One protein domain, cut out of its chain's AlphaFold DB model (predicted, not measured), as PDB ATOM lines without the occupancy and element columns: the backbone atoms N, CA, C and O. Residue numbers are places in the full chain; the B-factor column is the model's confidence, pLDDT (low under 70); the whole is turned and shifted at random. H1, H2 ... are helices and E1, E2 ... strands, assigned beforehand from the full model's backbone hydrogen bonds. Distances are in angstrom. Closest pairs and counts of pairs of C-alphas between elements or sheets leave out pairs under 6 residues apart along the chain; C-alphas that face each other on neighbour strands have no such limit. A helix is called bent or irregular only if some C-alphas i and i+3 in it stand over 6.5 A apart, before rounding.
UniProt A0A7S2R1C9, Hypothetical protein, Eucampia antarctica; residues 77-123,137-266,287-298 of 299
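This is residues 77 to 123, 137 to 266 and 287 to 298 of the 299 residues of the protein "Hypothetical protein" of Eucampia antarctica (UniProt A0A7S2R1C9). Two twisted sheets lie face to face as a sandwich: E1, E2, E8 and E7 make one, and E3, E6, E9 and E10 the facing part of the other, from which hairpin E4 and E5 branches off at one end of E9. Residues 182 to 195, of which 182 to 189 belong to H1, stick out at one end of the long axis, and residues 240 to 245, of which 240 is the last residue of H2, at the other. The 189 printed residues hold ten named strands and two helices, in the order E1 to E6, H1, E7, E8, H2, E9, E10; the class is mostly strand. The first sheet, E1 E2 E8 E7, is antiparallel, and the branched second sheet is mixed. The whole is compact, with a radius of gyration of the C-alphas of 18.7 A, and elongated, spanning 61 by 39 by 36 A.

E1, residues 79 to 89, and E2, residues 95 to 105, form an antiparallel hairpin, with N 81 and O 103 2.8 A apart. E8, residues 222 to 232, is E2's other neighbour, antiparallel, with N 98 to O 229 at 2.9 A. E7, residues 212 to 219, forms a hairpin with E8, with N 214 to O 226 at 2.8 A. In the branched sheet, E9, residues 250 to 260, has E3, residues 112 to 118, and E5, residues 150 to 156, on one side and E10, residues 287 to 297, on the other. N 117 and O 256 are 2.9 A apart, and N 253 and O 294 2.8 A. E5 is parallel to E9, with N 252 to O 155 at 2.8 A. E4, residues 138 to 145, forms a hairpin with E5, with N 152 to O 142 at 2.9 A. E6, residues 174 to 176, is antiparallel to E3, with N 114 to O 174 at 2.9 A. Between the sheets, the closest C-alphas of E1 and E10, Leu 82 and Val 294, are 7.5 A apart, and those of E6 and E8, Leu 176 and Glu 222, 6.3 A. H1, residues 182 to 189, and H2, residues 234 to 240, are on neither sheet. In H1 every O i to N i+4 pair is within hydrogen-bond range; in H2 1 of 3 is, and 0 of 4 O i to N i+3 pairs.

E1 begins at C-alpha 79 (-2.719, -19.013, -38.216) and is 30.4 A long. E2 measures 32.5 A, E8 31.9 A and E9 31.4 A. E4 bends by 59 degrees at residue 141. H2 is only just irregular, with C-alphas 237 and 240 6.52 A apart. E10, 31.3 A long, ends at C-alpha 297 (1.117, 1.188, -43.013).

The two C-alphas farthest apart, Ser 191 and Thr 242, are 63.6 A apart. Residues 124 to 136 and 267 to 286 are not printed, with C-alpha gaps of 16.8 A and 15.5 A. The links E5 to E6 and H1 to E7 are long. Mean pLDDT of the printed part is 76.7; 63 residues are under 70, among them 181 to 209 and 234 to 248.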
ATOM      1  N   VAL A  77      -8.039 -22.944 -36.014       88.94
ATOM      2  CA  VAL A  77      -8.084 -22.092 -37.201       88.94
ATOM      3  C   VAL A  77      -6.651 -21.838 -37.669       88.94
ATOM      4  O   VAL A  77      -5.840 -21.406 -36.847       88.94
ATOM      5  N   PRO A  78      -6.338 -22.042 -38.964       92.62
ATOM      6  CA  PRO A  78      -5.046 -21.710 -39.539       92.62
ATOM      7  C   PRO A  78      -4.576 -20.322 -39.126       92.62
ATOM      8  O   PRO A  78      -5.292 -19.326 -39.264       92.62
ATOM      9  N   LYS A  79      -3.355 -20.263 -38.605       93.00
ATOM     10  CA  LYS A  79      -2.719 -19.013 -38.216       93.00
ATOM     11  C   LYS A  79      -2.271 -18.301 -39.483       93.00
ATOM     12  O   LYS A  79      -1.405 -18.800 -40.193       93.00
ATOM     13  N   VAL A  80      -2.843 -17.131 -39.742       94.38
ATOM     14  CA  VAL A  80      -2.464 -16.269 -40.865       94.38
ATOM     15  C   VAL A  80      -1.629 -15.113 -40.331       94.38
ATOM     16  O   VAL A  80      -2.037 -14.419 -39.403       94.38
ATOM     17  N   THR A  81      -0.450 -14.918 -40.908       92.94
ATOM     18  CA  THR A  81       0.484 -13.852 -40.540       92.94
ATOM     19  C   THR A  81       0.913 -13.087 -41.779       92.94
ATOM     20  O   THR A  81       1.240 -13.695 -42.798       92.94
ATOM     21  N   LEU A  82       0.916 -11.756 -41.693       91.62
ATOM     22  CA  LEU A  82       1.529 -10.912 -42.711       91.62
ATOM     23  C   LEU A  82       3.045 -11.079 -42.600       91.62
ATOM     24  O   LEU A  82       3.641 -10.684 -41.600       91.62
ATOM     25  N   TRP A  83       3.645 -11.729 -43.591       89.88
ATOM     26  CA  TRP A  83       5.068 -12.043 -43.590       89.88
ATOM     27  C   TRP A  83       5.896 -10.890 -44.149       89.88
ATOM     28  O   TRP A  83       6.893 -10.485 -43.559       89.88
ATOM     29  N   ASN A  84       5.472 -10.355 -45.291       88.94
ATOM     30  CA  ASN A  84       6.110  -9.214 -45.931       88.94
ATOM     31  C   ASN A  84       5.066  -8.408 -46.706       88.94
ATOM     32  O   ASN A  84       4.047  -8.960 -47.121       88.94
ATOM     33  N   HIS A  85       5.319  -7.122 -46.906       89.62
ATOM     34  CA  HIS A  85       4.525  -6.261 -47.769       89.62
ATOM     35  C   HIS A  85       5.418  -5.199 -48.407       89.62
ATOM     36  O   HIS A  85       6.431  -4.792 -47.842       89.62
ATOM     37  N   SER A  86       5.030  -4.746 -49.587       87.81
ATOM     38  CA  SER A  86       5.669  -3.650 -50.292       87.81
ATOM     39  C   SER A  86       4.632  -2.873 -51.084       87.81
ATOM     40  O   SER A  86       3.655  -3.425 -51.591       87.81
ATOM     41  N   LEU A  87       4.851  -1.569 -51.177       86.12
ATOM     42  CA  LEU A  87       4.013  -0.664 -51.940       86.12
ATOM     43  C   LEU A  87       4.863  -0.074 -53.069       86.12
ATOM     44  O   LEU A  87       5.930   0.484 -52.821       86.12
ATOM     45  N   HIS A  88       4.413  -0.242 -54.311       84.75
ATOM     46  CA  HIS A  88       5.132   0.200 -55.503       84.75
ATOM     47  C   HIS A  88       4.280   1.155 -56.329       84.75
ATOM     48  O   HIS A  88       3.084   0.938 -56.496       84.75
ATOM     49  N   HIS A  89       4.911   2.187 -56.875       83.44
ATOM     50  CA  HIS A  89       4.294   3.075 -57.850       83.44
ATOM     51  C   HIS A  89       4.346   2.417 -59.237       83.44
ATOM     52  O   HIS A  89       5.418   1.960 -59.643       83.44
ATOM     53  N   LEU A  90       3.211   2.318 -59.931       79.56
ATOM     54  CA  LEU A  90       3.122   1.675 -61.248       79.56
ATOM     55  C   LEU A  90       3.347   2.667 -62.392       79.56
ATOM     56  O   LEU A  90       4.049   2.332 -63.345       79.56
ATOM     57  N   ASP A  91       2.766   3.862 -62.303       77.31
ATOM     58  CA  ASP A  91       2.778   4.873 -63.362       77.31
ATOM     59  C   ASP A  91       2.592   6.294 -62.817       77.31
ATOM     60  O   ASP A  91       2.093   6.494 -61.715       77.31
ATOM     61  N   ASP A  92       2.967   7.298 -63.615       73.94
ATOM     62  CA  ASP A  92       2.803   8.724 -63.283       73.94
ATOM     63  C   ASP A  92       1.328   9.154 -63.131       73.94
ATOM     64  O   ASP A  92       1.053  10.240 -62.617       73.94
ATOM     65  N   ASP A  93       0.381   8.295 -63.522       70.88
ATOM     66  CA  ASP A  93      -1.065   8.503 -63.384       70.88
ATOM     67  C   ASP A  93      -1.571   8.240 -61.950       70.88
ATOM     68  O   ASP A  93      -2.747   8.458 -61.642       70.88
ATOM     69  N   GLY A  94      -0.677   7.828 -61.044       72.06
ATOM     70  CA  GLY A  94      -0.966   7.653 -59.626       72.06
ATOM     71  C   GLY A  94      -1.536   6.280 -59.280       72.06
ATOM     72  O   GLY A  94      -2.160   6.141 -58.222       72.06
ATOM     73  N   ASN A  95      -1.321   5.267 -60.127       79.75
ATOM     74  CA  ASN A  95      -1.648   3.888 -59.789       79.75
ATOM     75  C   ASN A  95      -0.554   3.280 -58.908       79.75
ATOM     76  O   ASN A  95       0.646   3.370 -59.184       79.75
ATOM     77  N   TRP A  96      -0.979   2.601 -57.848       85.12
ATOM     78  CA  TRP A  96      -0.088   1.907 -56.926       85.12
ATOM     79  C   TRP A  96      -0.358   0.407 -56.953       85.12
ATOM     80  O   TRP A  96      -1.459  -0.041 -57.249       85.12
ATOM     81  N   MET A  97       0.649  -0.385 -56.611       86.75
ATOM     82  CA  MET A  97       0.552  -1.828 -56.431       86.75
ATOM     83  C   MET A  97       0.982  -2.173 -55.011       86.75
ATOM     84  O   MET A  97       2.140  -1.971 -54.643       86.75
ATOM     85  N   LEU A  98       0.059  -2.715 -54.220       87.81
ATOM     86  CA  LEU A  98       0.376  -3.333 -52.939       87.81
ATOM     87  C   LEU A  98       0.644  -4.815 -53.163       87.81
ATOM     88  O   LEU A  98      -0.258  -5.574 -53.522       87.81
ATOM     89  N   SER A  99       1.876  -5.222 -52.898       90.31
ATOM     90  CA  SER A  99       2.282  -6.619 -52.879       90.31
ATOM     91  C   SER A  99       2.429  -7.075 -51.435       90.31
ATOM     92  O   SER A  99       3.020  -6.369 -50.623       90.31
ATOM     93  N   PHE A 100       1.914  -8.245 -51.078       91.75
ATOM     94  CA  PHE A 100       2.139  -8.805 -49.748       91.75
ATOM     95  C   PHE A 100       2.139 -10.325 -49.745       91.75
ATOM     96  O   PHE A 100       1.484 -10.972 -50.556       91.75
ATOM     97  N   VAL A 101       2.867 -10.892 -48.788       93.44
ATOM     98  CA  VAL A 101       2.985 -12.332 -48.581       93.44
ATOM     99  C   VAL A 101       2.325 -12.690 -47.261       93.44
ATOM    100  O   VAL A 101       2.680 -12.159 -46.207       93.44
ATOM    101  N   LEU A 102       1.379 -13.621 -47.313       95.06
ATOM    102  CA  LEU A 102       0.789 -14.240 -46.138       95.06
ATOM    103  C   LEU A 102       1.471 -15.574 -45.871       95.06
ATOM    104  O   LEU A 102       1.519 -16.436 -46.747       95.06
ATOM    105  N   LYS A 103       1.940 -15.757 -44.640       95.56
ATOM    106  CA  LYS A 103       2.305 -17.068 -44.109       95.56
ATOM    107  C   LYS A 103       1.093 -17.657 -43.397       95.56
ATOM    108  O   LYS A 103       0.559 -17.042 -42.470       95.56
ATOM    109  N   ILE A 104       0.685 -18.843 -43.824       95.75
ATOM    110  CA  ILE A 104      -0.435 -19.606 -43.280       95.75
ATOM    111  C   ILE A 104       0.127 -20.862 -42.630       95.75
ATOM    112  O   ILE A 104       0.921 -21.559 -43.253       95.75
ATOM    113  N   GLN A 105      -0.283 -21.152 -41.399       94.81
ATOM    114  CA  GLN A 105       0.170 -22.327 -40.661       94.81
ATOM    115  C   GLN A 105      -1.011 -23.118 -40.098       94.81
ATOM    116  O   GLN A 105      -1.906 -22.536 -39.480       94.81
ATOM    117  N   ASN A 106      -1.000 -24.436 -40.277       92.31
ATOM    118  CA  ASN A 106      -1.980 -25.343 -39.700       92.31
ATOM    119  C   ASN A 106      -1.649 -25.641 -38.223       92.31
ATOM    120  O   ASN A 106      -0.581 -26.185 -37.950       92.31
ATOM    121  N   PRO A 107      -2.541 -25.322 -37.266       88.50
ATOM    122  CA  PRO A 107      -2.331 -25.643 -35.855       88.50
ATOM    123  C   PRO A 107      -2.827 -27.044 -35.455       88.50
ATOM    124  O   PRO A 107      -2.674 -27.425 -34.298       88.50
ATOM    125  N   THR A 108      -3.487 -27.777 -36.357       86.31
ATOM    126  CA  THR A 108      -4.204 -29.023 -36.035       86.31
ATOM    127  C   THR A 108      -3.354 -30.260 -36.292       86.31
ATOM    128  O   THR A 108      -2.455 -30.242 -37.131       86.31
ATOM    129  N   LEU A 109      -3.674 -31.377 -35.630       84.75
ATOM    130  CA  LEU A 109      -3.045 -32.681 -35.902       84.75
ATOM    131  C   LEU A 109      -3.676 -33.398 -37.110       84.75
ATOM    132  O   LEU A 109      -3.354 -34.551 -37.400       84.75
ATOM    133  N   SER A 110      -4.584 -32.730 -37.819       85.75
ATOM    134  CA  SER A 110      -5.189 -33.204 -39.061       85.75
ATOM    135  C   SER A 110      -4.777 -32.330 -40.238       85.75
ATOM    136  O   SER A 110      -4.334 -31.202 -40.048       85.75
ATOM    137  N   CYS A 111      -4.944 -32.819 -41.465       88.44
ATOM    138  CA  CYS A 111      -4.771 -31.970 -42.638       88.44
ATOM    139  C   CYS A 111      -5.829 -30.858 -42.655       88.44
ATOM    140  O   CYS A 111      -6.984 -31.083 -42.285       88.44
ATOM    141  N   VAL A 112      -5.456 -29.680 -43.153       90.75
ATOM    142  CA  VAL A 112      -6.392 -28.577 -43.393       90.75
ATOM    143  C   VAL A 112      -6.311 -28.157 -44.846       90.75
ATOM    144  O   VAL A 112      -5.244 -27.821 -45.345       90.75
ATOM    145  N   SER A 113      -7.456 -28.138 -45.520       93.38
ATOM    146  CA  SER A 113      -7.565 -27.627 -46.883       93.38
ATOM    147  C   SER A 113      -8.262 -26.272 -46.870       93.38
ATOM    148  O   SER A 113      -9.311 -26.120 -46.240       93.38
ATOM    149  N   LEU A 114      -7.697 -25.275 -47.546       95.00
ATOM    150  CA  LEU A 114      -8.243 -23.921 -47.575       95.00
ATOM    151  C   LEU A 114      -8.031 -23.222 -48.918       95.00
ATOM    152  O   LEU A 114      -7.192 -23.619 -49.716       95.00
ATOM    153  N   GLN A 115      -8.784 -22.153 -49.147       94.81
ATOM    154  CA  GLN A 115      -8.610 -21.236 -50.268       94.81
ATOM    155  C   GLN A 115      -8.584 -19.803 -49.757       94.81
ATOM    156  O   GLN A 115      -9.275 -19.465 -48.790       94.81
ATOM    157  N   LEU A 116      -7.825 -18.951 -50.436       93.75
ATOM    158  CA  LEU A 116      -7.852 -17.514 -50.226       93.75
ATOM    159  C   LEU A 116      -8.415 -16.821 -51.462       93.75
ATOM    160  O   LEU A 116      -8.216 -17.263 -52.588       93.75
ATOM    161  N   GLY A 117      -9.112 -15.720 -51.257       89.19
ATOM    162  CA  GLY A 117      -9.624 -14.875 -52.324       89.19
ATOM    163  C   GLY A 117      -9.888 -13.483 -51.785       89.19
ATOM    164  O   GLY A 117      -9.666 -13.217 -50.601       89.19
ATOM    165  N   CYS A 118     -10.385 -12.588 -52.628       80.12
ATOM    166  CA  CYS A 118     -10.827 -11.292 -52.134       80.12
ATOM    167  C   CYS A 118     -12.271 -11.309 -51.677       80.12
ATOM    168  O   CYS A 118     -13.108 -12.099 -52.118       80.12
ATOM    169  N   HIS A 119     -12.538 -10.421 -50.729       76.88
ATOM    170  CA  HIS A 119     -13.882 -10.214 -50.257       76.88
ATOM    171  C   HIS A 119     -14.646  -9.392 -51.297       76.88
ATOM    172  O   HIS A 119     -14.467  -8.180 -51.393       76.88
ATOM    173  N   ASN A 120     -15.528 -10.043 -52.055       63.88
ATOM    174  CA  ASN A 120     -16.474  -9.349 -52.923       63.88
ATOM    175  C   ASN A 120     -17.525  -8.662 -52.039       63.88
ATOM    176  O   ASN A 120     -18.600  -9.209 -51.795       63.88
ATOM    177  N   GLY A 121     -17.204  -7.472 -51.531       58.03
ATOM    178  CA  GLY A 121     -18.036  -6.699 -50.605       58.03
ATOM    179  C   GLY A 121     -19.401  -6.245 -51.145       58.03
ATOM    180  O   GLY A 121     -20.080  -5.486 -50.469       58.03
ATOM    181  N   HIS A 122     -19.839  -6.700 -52.323       48.84
ATOM    182  CA  HIS A 122     -21.092  -6.278 -52.957       48.84
ATOM    183  C   HIS A 122     -21.768  -7.394 -53.775       48.84
ATOM    184  O   HIS A 122     -21.935  -7.284 -54.983       48.84
ATOM    185  N   ALA A 123     -22.207  -8.474 -53.124       41.66
ATOM    186  CA  ALA A 123     -23.136  -9.433 -53.752       41.66
ATOM    187  C   ALA A 123     -24.417  -9.708 -52.940       41.66
ATOM    188  O   ALA A 123     -25.215 -10.552 -53.330       41.66
ATOM    189  N   SER A 137     -15.794   3.600 -45.849       76.94
ATOM    190  CA  SER A 137     -15.823   2.685 -44.716       76.94
ATOM    191  C   SER A 137     -14.443   2.708 -44.053       76.94
ATOM    192  O   SER A 137     -13.447   2.347 -44.667       76.94
ATOM    193  N   SER A 138     -14.344   3.180 -42.813       84.00
ATOM    194  CA  SER A 138     -13.133   3.014 -42.005       84.00
ATOM    195  C   SER A 138     -13.349   1.907 -40.978       84.00
ATOM    196  O   SER A 138     -14.468   1.665 -40.515       84.00
ATOM    197  N   ILE A 139     -12.279   1.186 -40.646       85.94
ATOM    198  CA  ILE A 139     -12.261   0.277 -39.502       85.94
ATOM    199  C   ILE A 139     -11.594   1.016 -38.349       85.94
ATOM    200  O   ILE A 139     -10.417   1.368 -38.414       85.94
ATOM    201  N   GLN A 140     -12.356   1.220 -37.278       88.94
ATOM    202  CA  GLN A 140     -11.884   1.860 -36.056       88.94
ATOM    203  C   GLN A 140     -11.412   0.826 -35.031       88.94
ATOM    204  O   GLN A 140     -11.889  -0.312 -35.008       88.94
ATOM    205  N   ASN A 141     -10.527   1.253 -34.127       86.88
ATOM    206  CA  ASN A 141     -10.014   0.449 -33.013       86.88
ATOM    207  C   ASN A 141      -9.298  -0.840 -33.462       86.88
ATOM    208  O   ASN A 141      -9.382  -1.872 -32.789       86.88
ATOM    209  N   VAL A 142      -8.591  -0.798 -34.597       86.88
ATOM    210  CA  VAL A 142      -7.764  -1.922 -35.050       86.88
ATOM    211  C   VAL A 142      -6.576  -2.049 -34.109       86.88
ATOM    212  O   VAL A 142      -5.730  -1.163 -34.053       86.88
ATOM    213  N   ILE A 143      -6.499  -3.154 -33.374       87.12
ATOM    214  CA  ILE A 143      -5.375  -3.434 -32.478       87.12
ATOM    215  C   ILE A 143      -4.213  -3.971 -33.321       87.12
ATOM    216  O   ILE A 143      -4.283  -5.103 -33.798       87.12
ATOM    217  N   LEU A 144      -3.155  -3.175 -33.493       83.06
ATOM    218  CA  LEU A 144      -1.924  -3.606 -34.170       83.06
ATOM    219  C   LEU A 144      -0.984  -4.348 -33.223       83.06
ATOM    220  O   LEU A 144      -0.402  -5.361 -33.598       83.06
ATOM    221  N   ASP A 145      -0.857  -3.848 -31.993       78.62
ATOM    222  CA  ASP A 145      -0.024  -4.460 -30.965       78.62
ATOM    223  C   ASP A 145      -0.853  -4.679 -29.692       78.62
ATOM    224  O   ASP A 145      -1.211  -3.708 -29.019       78.62
ATOM    225  N   PRO A 146      -1.183  -5.932 -29.337       76.38
ATOM    226  CA  PRO A 146      -1.953  -6.219 -28.135       76.38
ATOM    227  C   PRO A 146      -1.160  -5.983 -26.840       76.38
ATOM    228  O   PRO A 146      -1.782  -5.807 -25.793       76.38
ATOM    229  N   ILE A 147       0.179  -5.976 -26.881       80.25
ATOM    230  CA  ILE A 147       1.037  -5.756 -25.708       80.25
ATOM    231  C   ILE A 147       0.993  -4.281 -25.318       80.25
ATOM    232  O   ILE A 147       0.701  -3.957 -24.167       80.25
ATOM    233  N   TYR A 148       1.214  -3.386 -26.282       87.06
ATOM    234  CA  TYR A 148       1.148  -1.937 -26.046       87.06
ATOM    235  C   TYR A 148      -0.262  -1.362 -26.219       87.06
ATOM    236  O   TYR A 148      -0.478  -0.179 -25.974       87.06
ATOM    237  N   SER A 149      -1.231  -2.202 -26.604       86.56
ATOM    238  CA  SER A 149      -2.604  -1.797 -26.930       86.56
ATOM    239  C   SER A 149      -2.655  -0.685 -27.984       86.56
ATOM    240  O   SER A 149      -3.525   0.184 -27.935       86.56
ATOM    241  N   THR A 150      -1.726  -0.710 -28.944       87.19
ATOM    242  CA  THR A 150      -1.669   0.270 -30.031       87.19
ATOM    243  C   THR A 150      -2.872   0.064 -30.938       87.19
ATOM    244  O   THR A 150      -3.019  -0.998 -31.551       87.19
ATOM    245  N   GLN A 151      -3.727   1.080 -31.014       89.38
ATOM    246  CA  GLN A 151      -4.911   1.084 -31.861       89.38
ATOM    247  C   GLN A 151      -4.730   2.050 -33.022       89.38
ATOM    248  O   GLN A 151      -4.184   3.138 -32.845       89.38
ATOM    249  N   VAL A 152      -5.208   1.654 -34.195       88.56
ATOM    250  CA  VAL A 152      -5.210   2.495 -35.391       88.56
ATOM    251  C   VAL A 152      -6.585   2.520 -36.032       88.56
ATOM    252  O   VAL A 152      -7.392   1.597 -35.884       88.56
ATOM    253  N   GLU A 153      -6.836   3.603 -36.750       88.06
ATOM    254  CA  GLU A 153      -7.900   3.668 -37.733       88.06
ATOM    255  C   GLU A 153      -7.311   3.317 -39.098       88.06
ATOM    256  O   GLU A 153      -6.252   3.824 -39.476       88.06
ATOM    257  N   ALA A 154      -7.980   2.415 -39.810       88.00
ATOM    258  CA  ALA A 154      -7.570   1.993 -41.138       88.00
ATOM    259  C   ALA A 154      -8.681   2.290 -42.142       88.00
ATOM    260  O   ALA A 154      -9.840   1.918 -41.931       88.00
ATOM    261  N   SER A 155      -8.329   2.938 -43.249       86.56
ATOM    262  CA  SER A 155      -9.264   3.169 -44.350       86.56
ATOM    263  C   SER A 155      -9.456   1.880 -45.127       86.56
ATOM    264  O   SER A 155      -8.475   1.241 -45.519       86.56
ATOM    265  N   MET A 156     -10.706   1.498 -45.380       85.44
ATOM    266  CA  MET A 156     -10.975   0.369 -46.256       85.44
ATOM    267  C   MET A 156     -10.589   0.716 -47.682       85.44
ATOM    268  O   MET A 156     -11.096   1.671 -48.269       85.44
ATOM    269  N   LEU A 157      -9.736  -0.121 -48.257       80.75
ATOM    270  CA  LEU A 157      -9.488  -0.108 -49.684       80.75
ATOM    271  C   LEU A 157     -10.737  -0.631 -50.386       80.75
ATOM    272  O   LEU A 157     -11.070  -1.816 -50.304       80.75
ATOM    273  N   GLN A 158     -11.446   0.272 -51.061       70.12
ATOM    274  CA  GLN A 158     -12.502  -0.119 -51.978       70.12
ATOM    275  C   GLN A 158     -11.844  -0.653 -53.249       70.12
ATOM    276  O   GLN A 158     -11.120   0.064 -53.936       70.12
ATOM    277  N   GLN A 159     -12.077  -1.930 -53.546       62.59
ATOM    278  CA  GLN A 159     -11.718  -2.497 -54.843       62.59
ATOM    279  C   GLN A 159     -12.549  -1.771 -55.904       62.59
ATOM    280  O   GLN A 159     -13.764  -1.636 -55.749       62.59
ATOM    281  N   HIS A 160     -11.889  -1.224 -56.926       57.84
ATOM    282  CA  HIS A 160     -12.492  -0.281 -57.870       57.84
ATOM    283  C   HIS A 160     -13.647  -0.965 -58.614       57.84
ATOM    284  O   HIS A 160     -13.428  -1.816 -59.474       57.84
ATOM    285  N   ALA A 161     -14.892  -0.609 -58.287       51.09
ATOM    286  CA  ALA A 161     -16.082  -1.232 -58.876       51.09
ATOM    287  C   ALA A 161     -16.213  -0.972 -60.390       51.09
ATOM    288  O   ALA A 161     -16.930  -1.689 -61.090       51.09
ATOM    289  N   ASN A 162     -15.508   0.041 -60.906       49.56
ATOM    290  CA  ASN A 162     -15.625   0.475 -62.296       49.56
ATOM    291  C   ASN A 162     -14.851  -0.412 -63.281       49.56
ATOM    292  O   ASN A 162     -15.189  -0.429 -64.464       49.56
ATOM    293  N   ASN A 163     -13.897  -1.217 -62.806       50.69
ATOM    294  CA  ASN A 163     -13.248  -2.230 -63.628       50.69
ATOM    295  C   ASN A 163     -13.825  -3.601 -63.273       50.69
ATOM    296  O   ASN A 163     -13.475  -4.195 -62.256       50.69
ATOM    297  N   LYS A 164     -14.685  -4.128 -64.158       50.00
ATOM    298  CA  LYS A 164     -15.304  -5.473 -64.108       50.00
ATOM    299  C   LYS A 164     -14.315  -6.651 -63.937       50.00
ATOM    300  O   LYS A 164     -14.742  -7.799 -63.967       50.00
ATOM    301  N   THR A 165     -13.020  -6.394 -63.785       46.66
ATOM    302  CA  THR A 165     -11.919  -7.363 -63.795       46.66
ATOM    303  C   THR A 165     -11.136  -7.462 -62.482       46.66
ATOM    304  O   THR A 165     -10.324  -8.372 -62.362       46.66
ATOM    305  N   GLN A 166     -11.377  -6.625 -61.463       53.78
ATOM    306  CA  GLN A 166     -10.623  -6.697 -60.191       53.78
ATOM    307  C   GLN A 166     -11.161  -7.727 -59.178       53.78
ATOM    308  O   GLN A 166     -10.932  -7.614 -57.975       53.78
ATOM    309  N   THR A 167     -11.859  -8.770 -59.630       60.97
ATOM    310  CA  THR A 167     -12.126  -9.916 -58.759       60.97
ATOM    311  C   THR A 167     -10.865 -10.757 -58.683       60.97
ATOM    312  O   THR A 167     -10.498 -11.404 -59.665       60.97
ATOM    313  N   PHE A 168     -10.210 -10.780 -57.525       65.56
ATOM    314  CA  PHE A 168      -9.168 -11.772 -57.299       65.56
ATOM    315  C   PHE A 168      -9.777 -13.152 -57.494       65.56
ATOM    316  O   PHE A 168     -10.776 -13.502 -56.857       65.56
ATOM    317  N   LEU A 169      -9.166 -13.928 -58.381       77.25
ATOM    318  CA  LEU A 169      -9.489 -15.335 -58.486       77.25
ATOM    319  C   LEU A 169      -9.125 -15.995 -57.158       77.25
ATOM    320  O   LEU A 169      -8.090 -15.701 -56.549       77.25
ATOM    321  N   TRP A 170     -10.022 -16.862 -56.700       87.81
ATOM    322  CA  TRP A 170      -9.730 -17.753 -55.590       87.81
ATOM    323  C   TRP A 170      -8.463 -18.535 -55.907       87.81
ATOM    324  O   TRP A 170      -8.269 -18.970 -57.043       87.81
ATOM    325  N   THR A 171      -7.609 -18.721 -54.907       91.44
ATOM    326  CA  THR A 171      -6.496 -19.648 -55.039       91.44
ATOM    327  C   THR A 171      -7.025 -21.052 -55.292       91.44
ATOM    328  O   THR A 171      -8.121 -21.424 -54.848       91.44
ATOM    329  N   ASP A 172      -6.182 -21.873 -55.907       92.00
ATOM    330  CA  ASP A 172      -6.338 -23.316 -55.810       92.00
ATOM    331  C   ASP A 172      -6.400 -23.747 -54.336       92.00
ATOM    332  O   ASP A 172      -6.004 -23.012 -53.417       92.00
ATOM    333  N   VAL A 173      -6.948 -24.937 -54.100       93.75
ATOM    334  CA  VAL A 173      -7.052 -25.496 -52.752       93.75
ATOM    335  C   VAL A 173      -5.650 -25.758 -52.209       93.75
ATOM    336  O   VAL A 173      -4.919 -26.612 -52.707       93.75
ATOM    337  N   ILE A 174      -5.291 -25.032 -51.156       94.75
ATOM    338  CA  ILE A 174      -4.048 -25.189 -50.409       94.75
ATOM    339  C   ILE A 174      -4.279 -26.284 -49.374       94.75
ATOM    340  O   ILE A 174      -5.144 -26.141 -48.511       94.75
ATOM    341  N   SER A 175      -3.521 -27.375 -49.457       94.12
ATOM    342  CA  SER A 175      -3.577 -28.470 -48.488       94.12
ATOM    343  C   SER A 175      -2.377 -28.402 -47.552       94.12
ATOM    344  O   SER A 175      -1.250 -28.628 -47.980       94.12
ATOM    345  N   LEU A 176      -2.636 -28.114 -46.281       92.31
ATOM    346  CA  LEU A 176      -1.652 -28.093 -45.207       92.31
ATOM    347  C   LEU A 176      -1.656 -29.443 -44.488       92.31
ATOM    348  O   LEU A 176      -2.714 -29.938 -44.091       92.31
ATOM    349  N   GLU A 177      -0.479 -30.031 -44.316       90.81
ATOM    350  CA  GLU A 177      -0.293 -31.269 -43.562       90.81
ATOM    351  C   GLU A 177      -0.518 -31.048 -42.055       90.81
ATOM    352  O   GLU A 177      -0.534 -29.902 -41.586       90.81
ATOM    353  N   PRO A 178      -0.723 -32.127 -41.276       88.62
ATOM    354  CA  PRO A 178      -0.815 -32.054 -39.828       88.62
ATOM    355  C   PRO A 178       0.382 -31.354 -39.196       88.62
ATOM    356  O   PRO A 178       1.531 -31.565 -39.590       88.62
ATOM    357  N   MET A 179       0.121 -30.592 -38.139       83.69
ATOM    358  CA  MET A 179       1.167 -30.069 -37.283       83.69
ATOM    359  C   MET A 179       1.876 -31.245 -36.597       83.69
ATOM    360  O   MET A 179       1.369 -31.813 -35.635       83.69
ATOM    361  N   GLU A 180       3.056 -31.637 -37.084       75.31
ATOM    362  CA  GLU A 180       3.893 -32.570 -36.322       75.31
ATOM    363  C   GLU A 180       4.316 -31.915 -35.004       75.31
ATOM    364  O   GLU A 180       4.630 -30.719 -34.989       75.31
ATOM    365  N   ASP A 181       4.345 -32.705 -33.925       65.56
ATOM    366  CA  ASP A 181       4.852 -32.285 -32.617       65.56
ATOM    367  C   ASP A 181       6.212 -31.594 -32.796       65.56
ATOM    368  O   ASP A 181       7.112 -32.130 -33.450       65.56
ATOM    369  N   ALA A 182       6.362 -30.388 -32.243       63.00
ATOM    370  CA  ALA A 182       7.579 -29.591 -32.368       63.00
ATOM    371  C   ALA A 182       8.830 -30.385 -31.945       63.00
ATOM    372  O   ALA A 182       9.878 -30.259 -32.577       63.00
ATOM    373  N   ALA A 183       8.696 -31.282 -30.959       57.84
ATOM    374  CA  ALA A 183       9.775 -32.173 -30.535       57.84
ATOM    375  C   ALA A 183      10.177 -33.195 -31.619       57.84
ATOM    376  O   ALA A 183      11.356 -33.516 -31.774       57.84
ATOM    377  N   LEU A 184       9.216 -33.687 -32.409       59.41
ATOM    378  CA  LEU A 184       9.483 -34.576 -33.545       59.41
ATOM    379  C   LEU A 184      10.109 -33.817 -34.724       59.41
ATOM    380  O   LEU A 184      10.951 -34.378 -35.429       59.41
ATOM    381  N   ARG A 185       9.762 -32.534 -34.903       63.25
ATOM    382  CA  ARG A 185      10.383 -31.672 -35.923       63.25
ATOM    383  C   ARG A 185      11.847 -31.389 -35.629       63.25
ATOM    384  O   ARG A 185      12.670 -31.502 -36.531       63.25
ATOM    385  N   GLU A 186      12.181 -31.042 -34.386       60.22
ATOM    386  CA  GLU A 186      13.568 -30.769 -33.988       60.22
ATOM    387  C   GLU A 186      14.466 -31.993 -34.195       60.22
ATOM    388  O   GLU A 186      15.576 -31.859 -34.713       60.22
ATOM    389  N   TRP A 187      13.963 -33.198 -33.899       57.19
ATOM    390  CA  TRP A 187      14.693 -34.433 -34.182       57.19
ATOM    391  C   TRP A 187      14.934 -34.612 -35.686       57.19
ATOM    392  O   TRP A 187      16.070 -34.838 -36.105       57.19
ATOM    393  N   LYS A 188      13.893 -34.496 -36.521       58.78
ATOM    394  CA  LYS A 188      14.026 -34.673 -37.978       58.78
ATOM    395  C   LYS A 188      14.941 -33.616 -38.608       58.78
ATOM    396  O   LYS A 188      15.758 -33.950 -39.464       58.78
ATOM    397  N   ASN A 189      14.884 -32.377 -38.124       55.25
ATOM    398  CA  ASN A 189      15.689 -31.266 -38.634       55.25
ATOM    399  C   ASN A 189      17.175 -31.346 -38.249       55.25
ATOM    400  O   ASN A 189      18.004 -30.759 -38.942       55.25
ATOM    401  N   CYS A 190      17.550 -32.135 -37.234       51.16
ATOM    402  CA  CYS A 190      18.960 -32.448 -36.963       51.16
ATOM    403  C   CYS A 190      19.628 -33.259 -38.095       51.16
ATOM    404  O   CYS A 190      20.849 -33.397 -38.102       51.16
ATOM    405  N   SER A 191      18.854 -33.769 -39.062       49.09
ATOM    406  CA  SER A 191      19.350 -34.505 -40.228       49.09
ATOM    407  C   SER A 191      19.325 -33.705 -41.541       49.09
ATOM    408  O   SER A 191      19.858 -34.193 -42.538       49.09
ATOM    409  N   SER A 192      18.722 -32.511 -41.595       44.50
ATOM    410  CA  SER A 192      18.564 -31.760 -42.851       44.50
ATOM    411  C   SER A 192      18.626 -30.246 -42.643       44.50
ATOM    412  O   SER A 192      17.675 -29.621 -42.182       44.50
ATOM    413  N   THR A 193      19.740 -29.641 -43.046       41.00
ATOM    414  CA  THR A 193      20.023 -28.195 -43.021       41.00
ATOM    415  C   THR A 193      19.310 -27.413 -44.131       41.00
ATOM    416  O   THR A 193      19.932 -26.606 -44.818       41.00
ATOM    417  N   ASN A 194      18.008 -27.620 -44.320       46.28
ATOM    418  CA  ASN A 194      17.214 -26.784 -45.218       46.28
ATOM    419  C   ASN A 194      16.345 -25.863 -44.370       46.28
ATOM    420  O   ASN A 194      15.180 -26.139 -44.102       46.28
ATOM    421  N   ILE A 195      16.942 -24.763 -43.918       47.84
ATOM    422  CA  ILE A 195      16.167 -23.611 -43.466       47.84
ATOM    423  C   ILE A 195      15.349 -23.183 -44.684       47.84
ATOM    424  O   ILE A 195      15.928 -22.837 -45.713       47.84
ATOM    425  N   THR A 196      14.021 -23.244 -44.589       51.00
ATOM    426  CA  THR A 196      13.111 -22.649 -45.571       51.00
ATOM    427  C   THR A 196      13.352 -21.144 -45.551       51.00
ATOM    428  O   THR A 196      12.704 -20.403 -44.814       51.00
ATOM    429  N   THR A 197      14.369 -20.687 -46.284       56.22
ATOM    430  CA  THR A 197      14.626 -19.268 -46.500       56.22
ATOM    431  C   THR A 197      13.365 -18.710 -47.123       56.22
ATOM    432  O   THR A 197      12.960 -19.146 -48.201       56.22
ATOM    433  N   ALA A 198      12.694 -17.828 -46.387       54.50
ATOM    434  CA  ALA A 198      11.416 -17.303 -46.810       54.50
ATOM    435  C   ALA A 198      11.565 -16.655 -48.192       54.50
ATOM    436  O   ALA A 198      12.524 -15.901 -48.398       54.50
ATOM    437  N   PRO A 199      10.655 -16.937 -49.137       59.34
ATOM    438  CA  PRO A 199      10.692 -16.268 -50.420       59.34
ATOM    439  C   PRO A 199      10.508 -14.768 -50.173       59.34
ATOM    440  O   PRO A 199       9.522 -14.330 -49.575       59.34
ATOM    441  N   LEU A 200      11.506 -13.979 -50.571       59.31
ATOM    442  CA  LEU A 200      11.347 -12.536 -50.689       59.31
ATOM    443  C   LEU A 200      10.286 -12.303 -51.779       59.31
ATOM    444  O   LEU A 200      10.320 -13.045 -52.766       59.31
ATOM    445  N   PRO A 201       9.357 -11.336 -51.630       58.62
ATOM    446  CA  PRO A 201       8.439 -10.988 -52.707       58.62
ATOM    447  C   PRO A 201       9.257 -10.787 -53.973       58.62
ATOM    448  O   PRO A 201      10.235 -10.030 -53.982       58.62
ATOM    449  N   THR A 202       8.931 -11.551 -55.008       57.59
ATOM    450  CA  THR A 202       9.677 -11.510 -56.257       57.59
ATOM    451  C   THR A 202       9.434 -10.145 -56.884       57.59
ATOM    452  O   THR A 202       8.437  -9.928 -57.563       57.59
ATOM    453  N   THR A 203      10.373  -9.213 -56.705       51.59
ATOM    454  CA  THR A 203      10.442  -7.932 -57.430       51.59
ATOM    455  C   THR A 203      10.794  -8.137 -58.903       51.59
ATOM    456  O   THR A 203      11.490  -7.323 -59.506       51.59
ATOM    457  N   THR A 204      10.350  -9.237 -59.517       51.03
ATOM    458  CA  THR A 204      10.325  -9.317 -60.970       51.03
ATOM    459  C   THR A 204       9.427  -8.188 -61.436       51.03
ATOM    460  O   THR A 204       8.239  -8.168 -61.117       51.03
ATOM    461  N   THR A 205      10.032  -7.241 -62.149       50.62
ATOM    462  CA  THR A 205       9.465  -6.046 -62.782       50.62
ATOM    463  C   THR A 205       8.460  -6.404 -63.883       50.62
ATOM    464  O   THR A 205       8.494  -5.891 -64.993       50.62
ATOM    465  N   THR A 206       7.592  -7.366 -63.615       53.97
ATOM    466  CA  THR A 206       6.409  -7.658 -64.402       53.97
ATOM    467  C   THR A 206       5.387  -6.596 -64.044       53.97
ATOM    468  O   THR A 206       4.911  -6.529 -62.913       53.97
ATOM    469  N   THR A 207       5.091  -5.741 -65.015       56.84
ATOM    470  CA  THR A 207       4.000  -4.769 -64.995       56.84
ATOM    471  C   THR A 207       2.673  -5.519 -64.934       56.84
ATOM    472  O   THR A 207       2.044  -5.784 -65.958       56.84
ATOM    473  N   TYR A 208       2.283  -5.954 -63.740       59.78
ATOM    474  CA  TYR A 208       0.959  -6.509 -63.509       59.78
ATOM    475  C   TYR A 208      -0.035  -5.352 -63.462       59.78
ATOM    476  O   TYR A 208       0.011  -4.526 -62.556       59.78
ATOM    477  N   THR A 209      -0.923  -5.285 -64.446       67.56
ATOM    478  CA  THR A 209      -2.080  -4.376 -64.420       67.56
ATOM    479  C   THR A 209      -3.223  -4.944 -63.583       67.56
ATOM    480  O   THR A 209      -4.081  -4.203 -63.108       67.56
ATOM    481  N   ASP A 210      -3.212  -6.262 -63.372       78.31
ATOM    482  CA  ASP A 210      -4.329  -7.006 -62.807       78.31
ATOM    483  C   ASP A 210      -3.989  -7.570 -61.427       78.31
ATOM    484  O   ASP A 210      -2.842  -7.905 -61.118       78.31
ATOM    485  N   ALA A 211      -5.027  -7.705 -60.603       82.69
ATOM    486  CA  ALA A 211      -4.943  -8.370 -59.315       82.69
ATOM    487  C   ALA A 211      -4.508  -9.834 -59.493       82.69
ATOM    488  O   ALA A 211      -5.114 -10.584 -60.263       82.69
ATOM    489  N   LYS A 212      -3.478 -10.259 -58.759       87.38
ATOM    490  CA  LYS A 212      -2.918 -11.612 -58.866       87.38
ATOM    491  C   LYS A 212      -2.702 -12.213 -57.487       87.38
ATOM    492  O   LYS A 212      -2.162 -11.560 -56.602       87.38
ATOM    493  N   THR A 213      -3.050 -13.485 -57.345       89.75
ATOM    494  CA  THR A 213      -2.697 -14.300 -56.178       89.75
ATOM    495  C   THR A 213      -1.824 -15.456 -56.643       89.75
ATOM    496  O   THR A 213      -2.119 -16.077 -57.663       89.75
ATOM    497  N   THR A 214      -0.725 -15.744 -55.954       90.69
ATOM    498  CA  THR A 214       0.205 -16.824 -56.316       90.69
ATOM    499  C   THR A 214       0.622 -17.602 -55.074       90.69
ATOM    500  O   THR A 214       1.062 -17.024 -54.084       90.69
ATOM    501  N   LEU A 215       0.491 -18.929 -55.115       92.06
ATOM    502  CA  LEU A 215       1.060 -19.808 -54.095       92.06
ATOM    503  C   LEU A 215       2.572 -19.903 -54.334       92.06
ATOM    504  O   LEU A 215       3.000 -20.471 -55.335       92.06
ATOM    505  N   LEU A 216       3.372 -19.329 -53.434       91.56
ATOM    506  CA  LEU A 216       4.832 -19.318 -53.548       91.56
ATOM    507  C   LEU A 216       5.440 -20.654 -53.129       91.56
ATOM    508  O   LEU A 216       6.319 -21.191 -53.798       91.56
ATOM    509  N   SER A 217       4.980 -21.181 -51.998       91.69
ATOM    510  CA  SER A 217       5.416 -22.470 -51.479       91.69
ATOM    511  C   SER A 217       4.363 -23.060 -50.550       91.69
ATOM    512  O   SER A 217       3.595 -22.345 -49.905       91.69
ATOM    513  N   CYS A 218       4.331 -24.386 -50.491       91.25
ATOM    514  CA  CYS A 218       3.534 -25.155 -49.549       91.25
ATOM    515  C   CYS A 218       4.418 -26.303 -49.073       91.25
ATOM    516  O   CYS A 218       4.851 -27.125 -49.882       91.25
ATOM    517  N   HIS A 219       4.753 -26.313 -47.791       89.25
ATOM    518  CA  HIS A 219       5.630 -27.305 -47.197       89.25
ATOM    519  C   HIS A 219       5.074 -27.713 -45.839       89.25
ATOM    520  O   HIS A 219       5.042 -26.904 -44.911       89.25
ATOM    521  N   GLN A 220       4.690 -28.984 -45.722       90.12
ATOM    522  CA  GLN A 220       4.104 -29.545 -44.507       90.12
ATOM    523  C   GLN A 220       2.881 -28.732 -44.051       90.12
ATOM    524  O   GLN A 220       1.908 -28.594 -44.791       90.12
ATOM    525  N   ASP A 221       2.930 -28.192 -42.837       92.00
ATOM    526  CA  ASP A 221       1.871 -27.422 -42.199       92.00
ATOM    527  C   ASP A 221       1.893 -25.934 -42.569       92.00
ATOM    528  O   ASP A 221       1.053 -25.186 -42.072       92.00
ATOM    529  N   GLU A 222       2.835 -25.483 -43.403       94.38
ATOM    530  CA  GLU A 222       3.016 -24.075 -43.752       94.38
ATOM    531  C   GLU A 222       2.837 -23.809 -45.251       94.38
ATOM    532  O   GLU A 222       3.317 -24.550 -46.109       94.38
ATOM    533  N   ALA A 223       2.194 -22.688 -45.578       95.00
ATOM    534  CA  ALA A 223       2.111 -22.168 -46.937       95.00
ATOM    535  C   ALA A 223       2.386 -20.665 -46.981       95.00
ATOM    536  O   ALA A 223       2.053 -19.923 -46.054       95.00
ATOM    537  N   PHE A 224       2.961 -20.220 -48.094       95.06
ATOM    538  CA  PHE A 224       3.228 -18.821 -48.392       95.06
ATOM    539  C   PHE A 224       2.450 -18.423 -49.640       95.06
ATOM    540  O   PHE A 224       2.631 -19.011 -50.707       95.06
ATOM    541  N   VAL A 225       1.583 -17.424 -49.504       94.25
ATOM    542  CA  VAL A 225       0.728 -16.938 -50.590       94.25
ATOM    543  C   VAL A 225       1.011 -15.464 -50.819       94.25
ATOM    544  O   VAL A 225       0.879 -14.659 -49.898       94.25
ATOM    545  N   GLU A 226       1.405 -15.120 -52.038       93.06
ATOM    546  CA  GLU A 226       1.642 -13.751 -52.481       93.06
ATOM    547  C   GLU A 226       0.391 -13.175 -53.139       93.06
ATOM    548  O   GLU A 226      -0.286 -13.842 -53.926       93.06
ATOM    549  N   PHE A 227       0.105 -11.921 -52.820       91.50
ATOM    550  CA  PHE A 227      -0.959 -11.123 -53.400       91.50
ATOM    551  C   PHE A 227      -0.354  -9.874 -54.022       91.50
ATOM    552  O   PHE A 227       0.460  -9.207 -53.388       91.50
ATOM    553  N   HIS A 228      -0.814  -9.534 -55.219       89.81
ATOM    554  CA  HIS A 228      -0.575  -8.263 -55.888       89.81
ATOM    555  C   HIS A 228      -1.925  -7.586 -56.097       89.81
ATOM    556  O   HIS A 228      -2.789  -8.117 -56.800       89.81
ATOM    557  N   CYS A 229      -2.125  -6.445 -55.446       87.75
ATOM    558  CA  CYS A 229      -3.346  -5.661 -55.505       87.75
ATOM    559  C   CYS A 229      -3.054  -4.288 -56.115       87.75
ATOM    560  O   CYS A 229      -2.402  -3.479 -55.448       87.75
ATOM    561  N   PRO A 230      -3.547  -3.977 -57.327       85.69
ATOM    562  CA  PRO A 230      -3.566  -2.599 -57.788       85.69
ATOM    563  C   PRO A 230      -4.489  -1.781 -56.873       85.69
ATOM    564  O   PRO A 230      -5.581  -2.229 -56.511       85.69
ATOM    565  N   ILE A 231      -4.036  -0.602 -56.462       82.81
ATOM    566  CA  ILE A 231      -4.734   0.319 -55.567       82.81
ATOM    567  C   ILE A 231      -4.692   1.720 -56.172       82.81
ATOM    568  O   ILE A 231      -3.646   2.204 -56.600       82.81
ATOM    569  N   ASP A 232      -5.835   2.395 -56.125       77.94
ATOM    570  CA  ASP A 232      -5.962   3.818 -56.418       77.94
ATOM    571  C   ASP A 232      -5.860   4.611 -55.103       77.94
ATOM    572  O   ASP A 232      -6.826   4.727 -54.344       77.94
ATOM    573  N   ILE A 233      -4.658   5.110 -54.797       74.44
ATOM    574  CA  ILE A 233      -4.408   5.923 -53.592       74.44
ATOM    575  C   ILE A 233      -4.920   7.356 -53.781       74.44
ATOM    576  O   ILE A 233      -5.247   8.029 -52.801       74.44
ATOM    577  N   ALA A 234      -5.047   7.831 -55.025       68.94
ATOM    578  CA  ALA A 234      -5.462   9.200 -55.306       68.94
ATOM    579  C   ALA A 234      -6.861   9.493 -54.738       68.94
ATOM    580  O   ALA A 234      -7.086  10.582 -54.213       68.94
ATOM    581  N   ASN A 235      -7.772   8.517 -54.750       62.31
ATOM    582  CA  ASN A 235      -9.096   8.665 -54.129       62.31
ATOM    583  C   ASN A 235      -9.063   8.714 -52.594       62.31
ATOM    584  O   ASN A 235      -9.981   9.255 -51.983       62.31
ATOM    585  N   ILE A 236      -8.019   8.170 -51.967       62.66
ATOM    586  CA  ILE A 236      -7.863   8.154 -50.506       62.66
ATOM    587  C   ILE A 236      -7.298   9.493 -50.022       62.66
ATOM    588  O   ILE A 236      -7.713   9.999 -48.984       62.66
ATOM    589  N   VAL A 237      -6.378  10.089 -50.788       61.03
ATOM    590  CA  VAL A 237      -5.687  11.335 -50.415       61.03
ATOM    591  C   VAL A 237      -6.500  12.588 -50.767       61.03
ATOM    592  O   VAL A 237      -6.452  13.570 -50.031       61.03
ATOM    593  N   LYS A 238      -7.294  12.569 -51.847       53.81
ATOM    594  CA  LYS A 238      -8.049  13.750 -52.327       53.81
ATOM    595  C   LYS A 238      -9.183  14.218 -51.408       53.81
ATOM    596  O   LYS A 238      -9.747  15.280 -51.650       53.81
ATOM    597  N   HIS A 239      -9.538  13.457 -50.375       51.59
ATOM    598  CA  HIS A 239     -10.686  13.785 -49.528       51.59
ATOM    599  C   HIS A 239     -10.397  14.825 -48.425       51.59
ATOM    600  O   HIS A 239     -11.333  15.201 -47.724       51.59
ATOM    601  N   ASP A 240      -9.148  15.302 -48.286       49.09
ATOM    602  CA  ASP A 240      -8.687  16.094 -47.127       49.09
ATOM    603  C   ASP A 240      -8.150  17.505 -47.485       49.09
ATOM    604  O   ASP A 240      -7.407  18.115 -46.719       49.09
ATOM    605  N   GLU A 241      -8.510  18.060 -48.653       53.62
ATOM    606  CA  GLU A 241      -8.110  19.434 -49.033       53.62
ATOM    607  C   GLU A 241      -8.937  20.536 -48.339       53.62
ATOM    608  O   GLU A 241      -8.560  21.709 -48.369       53.62
ATOM    609  N   THR A 242     -10.030  20.186 -47.657       52.78
ATOM    610  CA  THR A 242     -10.833  21.127 -46.861       52.78
ATOM    611  C   THR A 242     -10.744  20.791 -45.374       52.78
ATOM    612  O   THR A 242     -11.595  20.091 -44.846       52.78
ATOM    613  N   GLU A 243      -9.710  21.338 -44.733       50.16
ATOM    614  CA  GLU A 243      -9.559  21.563 -43.288       50.16
ATOM    615  C   GLU A 243      -9.661  20.340 -42.340       50.16
ATOM    616  O   GLU A 243     -10.723  19.776 -42.097       50.16
ATOM    617  N   THR A 244      -8.539  20.085 -41.645       46.22
ATOM    618  CA  THR A 244      -8.332  19.205 -40.467       46.22
ATOM    619  C   THR A 244      -7.875  17.754 -40.680       46.22
ATOM    620  O   THR A 244      -8.320  16.853 -39.986       46.22
ATOM    621  N   THR A 245      -6.838  17.568 -41.507       44.97
ATOM    622  CA  THR A 245      -5.725  16.605 -41.313       44.97
ATOM    623  C   THR A 245      -6.069  15.321 -40.546       44.97
ATOM    624  O   THR A 245      -5.634  15.128 -39.403       44.97
ATOM    625  N   THR A 246      -6.760  14.398 -41.201       49.22
ATOM    626  CA  THR A 246      -6.723  12.984 -40.819       49.22
ATOM    627  C   THR A 246      -5.980  12.226 -41.903       49.22
ATOM    628  O   THR A 246      -6.557  11.530 -42.729       49.22
ATOM    629  N   THR A 247      -4.651  12.352 -41.896       56.44
ATOM    630  CA  THR A 247      -3.793  11.501 -42.721       56.44
ATOM    631  C   THR A 247      -3.973  10.059 -42.256       56.44
ATOM    632  O   THR A 247      -3.453   9.675 -41.200       56.44
ATOM    633  N   PHE A 248      -4.718   9.253 -43.007       57.00
ATOM    634  CA  PHE A 248      -4.834   7.833 -42.708       57.00
ATOM    635  C   PHE A 248      -3.459   7.179 -42.833       57.00
ATOM    636  O   PHE A 248      -2.833   7.143 -43.893       57.00
ATOM    637  N   THR A 249      -2.962   6.685 -41.702       73.00
ATOM    638  CA  THR A 249      -1.643   6.051 -41.606       73.00
ATOM    639  C   THR A 249      -1.667   4.590 -42.034       73.00
ATOM    640  O   THR A 249      -0.604   4.001 -42.202       73.00
ATOM    641  N   HIS A 250      -2.856   3.999 -42.180       86.44
ATOM    642  CA  HIS A 250      -3.023   2.578 -42.451       86.44
ATOM    643  C   HIS A 250      -4.133   2.325 -43.472       86.44
ATOM    644  O   HIS A 250      -5.201   2.941 -43.430       86.44
ATOM    645  N   LEU A 251      -3.878   1.370 -44.359       86.50
ATOM    646  CA  LEU A 251      -4.807   0.878 -45.367       86.50
ATOM    647  C   LEU A 251      -5.263  -0.527 -44.976       86.50
ATOM    648  O   LEU A 251      -4.429  -1.354 -44.611       86.50
ATOM    649  N   ALA A 252      -6.563  -0.805 -45.060       89.44
ATOM    650  CA  ALA A 252      -7.140  -2.119 -44.798       89.44
ATOM    651  C   ALA A 252      -7.654  -2.756 -46.095       89.44
ATOM    652  O   ALA A 252      -8.616  -2.279 -46.698       89.44
ATOM    653  N   LEU A 253      -7.042  -3.869 -46.502       89.06
ATOM    654  CA  LEU A 253      -7.486  -4.678 -47.633       89.06
ATOM    655  C   LEU A 253      -8.322  -5.869 -47.137       89.06
ATOM    656  O   LEU A 253      -7.790  -6.725 -46.419       89.06
ATOM    657  N   PRO A 254      -9.607  -5.975 -47.513       89.31
ATOM    658  CA  PRO A 254     -10.419  -7.121 -47.142       89.31
ATOM    659  C   PRO A 254     -10.114  -8.324 -48.040       89.31
ATOM    660  O   PRO A 254     -10.255  -8.275 -49.264       89.31
ATOM    661  N   ILE A 255      -9.779  -9.445 -47.417       91.25
ATOM    662  CA  ILE A 255      -9.619 -10.741 -48.076       91.25
ATOM    663  C   ILE A 255     -10.542 -11.768 -47.412       91.25
ATOM    664  O   ILE A 255     -11.048 -11.570 -46.305       91.25
ATOM    665  N   GLN A 256     -10.787 -12.885 -48.083       92.12
ATOM    666  CA  GLN A 256     -11.603 -13.971 -47.566       92.12
ATOM    667  C   GLN A 256     -10.804 -15.275 -47.570       92.12
ATOM    668  O   GLN A 256     -10.156 -15.623 -48.552       92.12
ATOM    669  N   MET A 257     -10.880 -16.005 -46.460       94.06
ATOM    670  CA  MET A 257     -10.348 -17.354 -46.323       94.06
ATOM    671  C   MET A 257     -11.503 -18.342 -46.201       94.06
ATOM    672  O   MET A 257     -12.422 -18.146 -45.405       94.06
ATOM    673  N   ARG A 258     -11.446 -19.418 -46.977       92.75
ATOM    674  CA  ARG A 258     -12.397 -20.527 -46.933       92.75
ATOM    675  C   ARG A 258     -11.686 -21.774 -46.471       92.75
ATOM    676  O   ARG A 258     -10.719 -22.173 -47.100       92.75
ATOM    677  N   ILE A 259     -12.168 -22.388 -45.402       92.12
ATOM    678  CA  ILE A 259     -11.644 -23.664 -44.915       92.12
ATOM    679  C   ILE A 259     -12.619 -24.758 -45.322       92.12
ATOM    680  O   ILE A 259     -13.804 -24.675 -44.995       92.12
ATOM    681  N   LEU A 260     -12.119 -25.764 -46.029       90.06
ATOM    682  CA  LEU A 260     -12.881 -26.941 -46.414       90.06
ATOM    683  C   LEU A 260     -13.050 -27.863 -45.203       90.06
ATOM    684  O   LEU A 260     -12.071 -28.276 -44.577       90.06
ATOM    685  N   ILE A 261     -14.295 -28.218 -44.891       79.62
ATOM    686  CA  ILE A 261     -14.598 -29.164 -43.819       79.62
ATOM    687  C   ILE A 261     -14.417 -30.583 -44.356       79.62
ATOM    688  O   ILE A 261     -15.229 -31.076 -45.138       79.62
ATOM    689  N   GLN A 262     -13.348 -31.254 -43.928       75.88
ATOM    690  CA  GLN A 262     -13.116 -32.647 -44.299       75.88
ATOM    691  C   GLN A 262     -13.942 -33.607 -43.418       75.88
ATOM    692  O   GLN A 262     -14.002 -33.433 -42.193       75.88
ATOM    693  N   PRO A 263     -14.561 -34.652 -44.001       66.12
ATOM    694  CA  PRO A 263     -15.277 -35.664 -43.233       66.12
ATOM    695  C   PRO A 263     -14.309 -36.419 -42.313       66.12
ATOM    696  O   PRO A 263     -13.299 -36.952 -42.757       66.12
ATOM    697  N   GLY A 264     -14.623 -36.467 -41.016       60.19
ATOM    698  CA  GLY A 264     -13.784 -37.130 -40.008       60.19
ATOM    699  C   GLY A 264     -12.770 -36.224 -39.303       60.19
ATOM    700  O   GLY A 264     -12.139 -36.680 -38.348       60.19
ATOM    701  N   SER A 265     -12.660 -34.942 -39.680       59.12
ATOM    702  CA  SER A 265     -11.945 -33.954 -38.863       59.12
ATOM    703  C   SER A 265     -12.758 -33.679 -37.593       59.12
ATOM    704  O   SER A 265     -13.721 -32.914 -37.578       59.12
ATOM    705  N   TRP A 266     -12.406 -34.377 -36.516       52.19
ATOM    706  CA  TRP A 266     -12.996 -34.227 -35.182       52.19
ATOM    707  C   TRP A 266     -12.607 -32.896 -34.518       52.19
ATOM    708  O   TRP A 266     -13.222 -32.498 -33.526       52.19
ATOM    709  N   TYR A 287     -17.855 -25.238 -46.794       85.44
ATOM    710  CA  TYR A 287     -16.796 -24.286 -46.472       85.44
ATOM    711  C   TYR A 287     -17.162 -23.429 -45.262       85.44
ATOM    712  O   TYR A 287     -18.271 -22.898 -45.156       85.44
ATOM    713  N   VAL A 288     -16.179 -23.193 -44.398       86.88
ATOM    714  CA  VAL A 288     -16.238 -22.159 -43.360       86.88
ATOM    715  C   VAL A 288     -15.552 -20.907 -43.886       86.88
ATOM    716  O   VAL A 288     -14.372 -20.939 -44.228       86.88
ATOM    717  N   ASN A 289     -16.286 -19.795 -43.936       89.56
ATOM    718  CA  ASN A 289     -15.775 -18.518 -44.427       89.56
ATOM    719  C   ASN A 289     -15.256 -17.651 -43.270       89.56
ATOM    720  O   ASN A 289     -15.964 -17.432 -42.287       89.56
ATOM    721  N   PHE A 290     -14.063 -17.091 -43.437       90.31
ATOM    722  CA  PHE A 290     -13.459 -16.091 -42.565       90.31
ATOM    723  C   PHE A 290     -13.173 -14.837 -43.381       90.31
ATOM    724  O   PHE A 290     -12.517 -14.904 -44.418       90.31
ATOM    725  N   ASN A 291     -13.649 -13.691 -42.907       90.75
ATOM    726  CA  ASN A 291     -13.250 -12.404 -43.462       90.75
ATOM    727  C   ASN A 291     -11.988 -11.957 -42.723       90.75
ATOM    728  O   ASN A 291     -11.987 -11.896 -41.491       90.75
ATOM    729  N   LEU A 292     -10.924 -11.685 -43.468       91.44
ATOM    730  CA  LEU A 292      -9.659 -11.195 -42.941       91.44
ATOM    731  C   LEU A 292      -9.422  -9.784 -43.481       91.44
ATOM    732  O   LEU A 292      -9.874  -9.440 -44.572       91.44
ATOM    733  N   TYR A 293      -8.687  -8.978 -42.726       91.06
ATOM    734  CA  TYR A 293      -8.293  -7.636 -43.136       91.06
ATOM    735  C   TYR A 293      -6.779  -7.534 -43.026       91.06
ATOM    736  O   TYR A 293      -6.219  -7.734 -41.948       91.06
ATOM    737  N   VAL A 294      -6.120  -7.258 -44.147       90.75
ATOM    738  CA  VAL A 294      -4.685  -6.986 -44.182       90.75
ATOM    739  C   VAL A 294      -4.509  -5.496 -43.965       90.75
ATOM    740  O   VAL A 294      -4.960  -4.701 -44.784       90.75
ATOM    741  N   VAL A 295      -3.905  -5.129 -42.838       90.31
ATOM    742  CA  VAL A 295      -3.687  -3.731 -42.466       90.31
ATOM    743  C   VAL A 295      -2.218  -3.397 -42.674       90.31
ATOM    744  O   VAL A 295      -1.360  -3.929 -41.971       90.31
ATOM    745  N   CYS A 296      -1.940  -2.536 -43.648       85.44
ATOM    746  CA  CYS A 296      -0.589  -2.105 -44.001       85.44
ATOM    747  C   CYS A 296      -0.397  -0.628 -43.639       85.44
ATOM    748  O   CYS A 296      -1.327   0.161 -43.836       85.44
ATOM    749  N   PRO A 297       0.781  -0.224 -43.135       80.12
ATOM    750  CA  PRO A 297       1.117   1.188 -43.013       80.12
ATOM    751  C   PRO A 297       1.166   1.841 -44.405       80.12
ATOM    752  O   PRO A 297       1.568   1.209 -45.379       80.12
ATOM    753  N   SER A 298       0.759   3.105 -44.504       65.94
ATOM    754  CA  SER A 298       0.747   3.884 -45.751       65.94
ATOM    755  C   SER A 298       2.073   4.601 -46.058       65.94
ATOM    756  O   SER A 298       2.117   5.398 -46.991       65.94
TER     757      SER A 298